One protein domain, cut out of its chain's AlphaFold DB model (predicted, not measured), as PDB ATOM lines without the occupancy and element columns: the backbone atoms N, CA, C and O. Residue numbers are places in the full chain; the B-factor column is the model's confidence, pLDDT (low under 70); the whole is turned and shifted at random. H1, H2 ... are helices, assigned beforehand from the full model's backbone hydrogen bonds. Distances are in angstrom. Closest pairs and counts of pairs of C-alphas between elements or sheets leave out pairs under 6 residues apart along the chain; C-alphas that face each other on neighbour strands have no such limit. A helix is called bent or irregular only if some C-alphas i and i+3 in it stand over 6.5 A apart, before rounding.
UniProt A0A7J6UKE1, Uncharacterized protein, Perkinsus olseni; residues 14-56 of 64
ATOM      1  N   VAL A  14     204.455 250.762 348.300       91.62
ATOM      2  CA  VAL A  14     204.636 249.302 348.260       91.62
ATOM      3  C   VAL A  14     203.383 248.619 347.708       91.62
ATOM      4  O   VAL A  14     203.495 247.736 346.856       91.62
ATOM      5  N   ASP A  15     202.198 249.054 348.138       91.19
ATOM      6  CA  ASP A  15     200.912 248.544 347.664       91.19
ATOM      7  C   ASP A  15     200.772 248.710 346.146       91.19
ATOM      8  O   ASP A  15     200.617 247.727 345.413       91.19
ATOM      9  N   ALA A  16     200.962 249.940 345.659       93.56
ATOM     10  CA  ALA A  16     200.904 250.262 344.240       93.56
ATOM     11  C   ALA A  16     201.947 249.485 343.419       93.56
ATOM     12  O   ALA A  16     201.638 248.980 342.336       93.56
ATOM     13  N   ALA A  17     203.174 249.349 343.931       92.69
ATOM     14  CA  ALA A  17     204.232 248.600 343.260       92.69
ATOM     15  C   ALA A  17     203.873 247.114 343.105       92.69
ATOM     16  O   ALA A  17     204.066 246.546 342.027       92.69
ATOM     17  N   VAL A  18     203.312 246.488 344.145       92.75
ATOM     18  CA  VAL A  18     202.898 245.077 344.105       92.75
ATOM     19  C   VAL A  18     201.726 244.862 343.151       92.75
ATOM     20  O   VAL A  18     201.754 243.914 342.359       92.75
ATOM     21  N   GLU A  19     200.722 245.739 343.166       91.88
ATOM     22  CA  GLU A  19     199.601 245.655 342.223       91.88
ATOM     23  C   GLU A  19     200.081 245.760 340.770       91.88
ATOM     24  O   GLU A  19     199.726 244.932 339.923       91.88
ATOM     25  N   LEU A  20     200.958 246.726 340.476       93.81
ATOM     26  CA  LEU A  20     201.529 246.910 339.142       93.81
ATOM     27  C   LEU A  20     202.403 245.728 338.709       93.81
ATOM     28  O   LEU A  20     202.330 245.312 337.548       93.81
ATOM     29  N   PHE A  21     203.202 245.172 339.619       92.06
ATOM     30  CA  PHE A  21     204.047 244.008 339.358       92.06
ATOM     31  C   PHE A  21     203.209 242.805 338.921       92.06
ATOM     32  O   PHE A  21     203.434 242.247 337.846       92.06
ATOM     33  N   TYR A  22     202.180 242.447 339.691       91.19
ATOM     34  CA  TYR A  22     201.340 241.299 339.351       91.19
ATOM     35  C   TYR A  22     200.435 241.548 338.152       91.19
ATOM     36  O   TYR A  22     200.216 240.626 337.369       91.19
ATOM     37  N   LYS A  23     199.967 242.782 337.937       91.62
ATOM     38  CA  LYS A  23     199.265 243.140 336.700       91.62
ATOM     39  C   LYS A  23     200.140 242.877 335.470       91.62
ATOM     40  O   LYS A  23     199.657 242.309 334.492       91.62
ATOM     41  N   LYS A  24     201.424 243.250 335.524       92.88
ATOM     42  CA  LYS A  24     202.382 242.994 334.437       92.88
ATOM     43  C   LYS A  24     202.659 241.499 334.267       92.88
ATOM     44  O   LYS A  24     202.558 241.011 333.150       92.88
ATOM     45  N   ASN A  25     202.918 240.771 335.354       91.31
ATOM     46  CA  ASN A  25     203.227 239.336 335.287       91.31
ATOM     47  C   ASN A  25     202.062 238.493 334.757       91.31
ATOM     48  O   ASN A  25     202.274 237.609 333.937       91.31
ATOM     49  N   LEU A  26     200.825 238.786 335.173       89.12
ATOM     50  CA  LEU A  26     199.641 238.074 334.676       89.12
ATOM     51  C   LEU A  26     199.329 238.390 333.207       89.12
ATOM     52  O   LEU A  26     198.675 237.598 332.535       89.12
ATOM     53  N   SER A  27     199.805 239.533 332.705       90.88
ATOM     54  CA  SER A  27     199.672 239.906 331.293       90.88
ATOM     55  C   SER A  27     200.799 239.337 330.423       90.88
ATOM     56  O   SER A  27     200.718 239.401 329.199       90.88
ATOM     57  N   ASP A  28     201.856 238.790 331.029       93.38
ATOM     58  CA  ASP A  28     203.020 238.271 330.320       93.38
ATOM     59  C   ASP A  28     202.837 236.786 329.986       93.38
ATOM     60  O   ASP A  28     202.858 235.912 330.856       93.38
ATOM     61  N   ALA A  29     202.695 236.488 328.693       90.56
ATOM     62  CA  ALA A  29     202.481 235.136 328.186       90.56
ATOM     63  C   ALA A  29     203.602 234.143 328.546       90.56
ATOM     64  O   ALA A  29     203.359 232.943 328.513       90.56
ATOM     65  N   ARG A  30     204.803 234.617 328.904       93.06
ATOM     66  CA  ARG A  30     205.952 233.764 329.245       93.06
ATOM     67  C   ARG A  30     205.867 233.181 330.653       93.06
ATOM     68  O   ARG A  30     206.485 232.158 330.921       93.06
ATOM     69  N   ILE A  31     205.162 233.862 331.559       90.81
ATOM     70  CA  ILE A  31     205.186 233.558 332.999       90.81
ATOM     71  C   ILE A  31     203.800 233.490 333.640       90.81
ATOM     72  O   ILE A  31     203.690 232.988 334.755       90.81
ATOM     73  N   LYS A  32     202.736 233.938 332.960       89.06
ATOM     74  CA  LYS A  32     201.363 233.903 333.492       89.06
ATOM     75  C   LYS A  32     200.946 232.509 333.978       89.06
ATOM     76  O   LYS A  32     200.265 232.400 334.994       89.06
ATOM     77  N   ASP A  33     201.404 231.454 333.303       90.25
ATOM     78  CA  ASP A  33     201.003 230.076 333.599       90.25
ATOM     79  C   ASP A  33     201.613 229.564 334.912       90.25
ATOM     80  O   ASP A  33     201.032 228.701 335.569       90.25
ATOM     81  N   VAL A  34     202.725 230.160 335.363       87.12
ATOM     82  CA  VAL A  34     203.323 229.887 336.682       87.12
ATOM     83  C   VAL A  34     202.358 230.275 337.805       87.12
ATOM     84  O   VAL A  34     202.310 229.619 338.843       87.12
ATOM     85  N   PHE A  35     201.546 231.310 337.578       85.88
ATOM     86  CA  PHE A  35     200.593 231.839 338.549       85.88
ATOM     87  C   PHE A  35     199.183 231.249 338.399       85.88
ATOM     88  O   PHE A  35     198.306 231.560 339.202       85.88
ATOM     89  N   ALA A  36     198.943 230.372 337.413       83.69
ATOM     90  CA  ALA A  36     197.607 229.865 337.086       83.69
ATOM     91  C   ALA A  36     196.938 229.067 338.222       83.69
ATOM     92  O   ALA A  36     195.715 228.976 338.278       83.69
ATOM     93  N   LYS A  37     197.732 228.488 339.130       87.75
ATOM     94  CA  LYS A  37     197.251 227.724 340.296       87.75
ATOM     95  C   LYS A  37     197.490 228.444 341.626       87.75
ATOM     96  O   LYS A  37     197.295 227.849 342.684       87.75
ATOM     97  N   THR A  38     197.948 229.693 341.591       88.00
ATOM     98  CA  THR A  38     198.331 230.439 342.790       88.00
ATOM     99  C   THR A  38     197.215 231.374 343.230       88.00
ATOM    100  O   THR A  38     196.635 232.105 342.430       88.00
ATOM    101  N   ASP A  39     196.942 231.398 344.532       89.00
ATOM    102  CA  ASP A  39     196.076 232.410 345.131       89.00
ATOM    103  C   ASP A  39     196.787 233.771 345.101       89.00
ATOM    104  O   ASP A  39     197.652 234.080 345.928       89.00
ATOM    105  N   MET A  40     196.431 234.584 344.109       86.94
ATOM    106  CA  MET A  40     197.052 235.886 343.875       86.94
ATOM    107  C   MET A  40     196.810 236.877 345.013       86.94
ATOM    108  O   MET A  40     197.631 237.767 345.221       86.94
ATOM    109  N   SER A  41     195.715 236.747 345.761       86.94
ATOM    110  CA  SER A  41     195.440 237.624 346.901       86.94
ATOM    111  C   SER A  41     196.405 237.327 348.047       86.94
ATOM    112  O   SER A  41     197.031 238.249 348.576       86.94
ATOM    113  N   LYS A  42     196.614 236.042 348.362       88.00
ATOM    114  CA  LYS A  42     197.625 235.624 349.347       88.00
ATOM    115  C   LYS A  42     199.037 235.988 348.902       88.00
ATOM    116  O   LYS A  42     199.814 236.518 349.694       88.00
ATOM    117  N   LEU A  43     199.359 235.757 347.629       89.44
ATOM    118  CA  LEU A  43     200.680 236.050 347.082       89.44
ATOM    119  C   LEU A  43     201.005 237.553 347.125       89.44
ATOM    120  O   LEU A  43     202.100 237.933 347.540       89.44
ATOM    121  N   ARG A  44     200.050 238.421 346.764       89.50
ATOM    122  CA  ARG A  44     200.200 239.881 346.890       89.50
ATOM    123  C   ARG A  44     200.431 240.300 348.336       89.50
ATOM    124  O   ARG A  44     201.337 241.090 348.584       89.50
ATOM    125  N   GLY A  45     199.660 239.756 349.279       88.44
ATOM    126  CA  GLY A  45     199.829 240.036 350.709       88.44
ATOM    127  C   GLY A  45     201.225 239.663 351.215       88.44
ATOM    128  O   GLY A  45     201.901 240.482 351.835       88.44
ATOM    129  N   HIS A  46     201.708 238.465 350.871       88.75
ATOM    130  CA  HIS A  46     203.068 238.047 351.211       88.75
ATOM    131  C   HIS A  46     204.138 238.938 350.573       88.75
ATOM    132  O   HIS A  46     205.085 239.324 351.257       88.75
ATOM    133  N   GLN A  47     203.980 239.317 349.302       89.62
ATOM    134  CA  GLN A  47     204.941 240.180 348.616       89.62
ATOM    135  C   GLN A  47     204.996 241.587 349.226       89.62
ATOM    136  O   GLN A  47     206.088 242.134 349.373       89.62
ATOM    137  N   LYS A  48     203.848 242.161 349.616       90.31
ATOM    138  CA  LYS A  48     203.783 243.458 350.316       90.31
ATOM    139  C   LYS A  48     204.555 243.387 351.632       90.31
ATOM    140  O   LYS A  48     205.455 244.190 351.848       90.31
ATOM    141  N   ASN A  49     204.293 242.364 352.448       88.12
ATOM    142  CA  ASN A  49     205.006 242.156 353.712       88.12
ATOM    143  C   ASN A  49     206.518 241.979 353.504       88.12
ATOM    144  O   ASN A  49     207.317 242.578 354.223       88.12
ATOM    145  N   PHE A  50     206.912 241.201 352.493       89.00
ATOM    146  CA  PHE A  50     208.315 240.994 352.147       89.00
ATOM    147  C   PHE A  50     209.008 242.293 351.727       89.00
ATOM    148  O   PHE A  50     210.099 242.581 352.211       89.00
ATOM    149  N   LEU A  51     208.389 243.100 350.859       90.12
ATOM    150  CA  LEU A  51     208.962 244.369 350.399       90.12
ATOM    151  C   LEU A  51     209.019 245.410 351.518       90.12
ATOM    152  O   LEU A  51     210.027 246.100 351.646       90.12
ATOM    153  N   THR A  52     207.990 245.489 352.365       89.00
ATOM    154  CA  THR A  52     208.012 246.342 353.558       89.00
ATOM    155  C   THR A  52     209.182 245.972 354.465       89.00
ATOM    156  O   THR A  52     209.934 246.856 354.866       89.00
ATOM    157  N   PHE A  53     209.407 244.679 354.725       88.81
ATOM    158  CA  PHE A  53     210.570 244.220 355.484       88.81
ATOM    159  C   PHE A  53     211.898 244.537 354.777       88.81
ATOM    160  O   PHE A  53     212.790 245.134 355.378       88.81
ATOM    161  N   ALA A  54     212.024 244.189 353.493       89.69
ATOM    162  CA  ALA A  54     213.250 244.359 352.714       89.69
ATOM    163  C   ALA A  54     213.668 245.833 352.568       89.69
ATOM    164  O   ALA A  54     214.857 246.143 352.527       89.69
ATOM    165  N   PHE A  55     212.703 246.752 352.516       90.25
ATOM    166  CA  PHE A  55     212.955 248.190 352.423       90.25
ATOM    167  C   PHE A  55     213.151 248.870 353.788       90.25
ATOM    168  O   PHE A  55     213.346 250.088 353.844       90.25
ATOM    169  N   GLY A  56     213.147 248.100 354.879       86.69
ATOM    170  CA  GLY A  56     213.343 248.605 356.237       86.69
ATOM    171  C   GLY A  56     212.117 249.309 356.819       86.69
ATOM    172  O   GLY A  56     212.260 250.099 357.744       86.69
TER     173      GLY A  56
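AT A GLANCE: This is residues 14 to 56 of the 64 residues of an uncharacterized protein of Perkinsus olseni (UniProt A0A7J6UKE1). Picture a lopsided wedge of two helices of nearly equal length, H1 and H3: the chain runs along H1, turns through a loop region that holds the short helix H2, and folds back along H3 at a steep slant to H1. The wedge is narrow where the first residue of H1 comes near H3 and wide at the other end, where residues 28 to 39, with H2 among them, bridge from H1 to H3. The printed part has 43 residues with three named helices, in the order H1, H2, H3, and no named strand; its class is all helix. It is only just compact, close to loose, with a radius of gyration of the C-alphas of 10.8 A, and only just elongated, with spans of 33 by 16 by 13 A.

IN THESE COORDINATES: Start at C-alpha 14, at (204.636, 249.302, 348.260), where H1 begins; it takes in residues 14 to 27 and is 20.0 A long from first to last C-alpha. After the four residues that link it to H1, H2 begins at C-alpha 32, at (201.363, 233.903, 333.492); it takes in residues 32 to 35 and is 5.5 A long from first to last C-alpha. Look next at Met 40, where H3 begins; it takes in residues 40 to 54, is 20.3 A long, and ends at C-alpha 54, at (213.250, 244.359, 352.714). None of the three helices is bent or irregular.

HOW THE PARTS SIT: Begin with H1 and H3, which touch, with 9 pairs of C-alphas within 8 A. Their closest C-alphas are those of Val 14 and Lys 48, 6.3 A apart. Their lines stand at a steep tilt of 46 degrees, and they run opposite ways. Go on to H1 and H2, which only just touch, with 3 pairs of C-alphas within 8 A, and touch only at the corner by their link. Here H1 takes part with residues 25 to 26 alone, and the closest C-alphas are those of Leu 26 and Lys 32, 4.7 A apart. H2 and H3 meet only through their link. In H1 and H3 every O i to N i+4 pair is within hydrogen-bond range; H2 is too short for such a pair, and its one O i to N i+3 pair is within range.

THE WHOLE: Look at Ala 29 and Gly 56 for the two C-alphas farthest apart, 33.0 A, while the C-alphas of Val 14 and Gly 56, the first and last printed residues, are 11.8 A apart. The printed part, residues 14 to 56 of a chain of 64, has no cut. The links from H1 to H2 and from H2 to H3 are both tight, with 4 residues each. In the B-factor column of this predicted model, the mean pLDDT of the printed part is 89.9, and no printed residue is under 70.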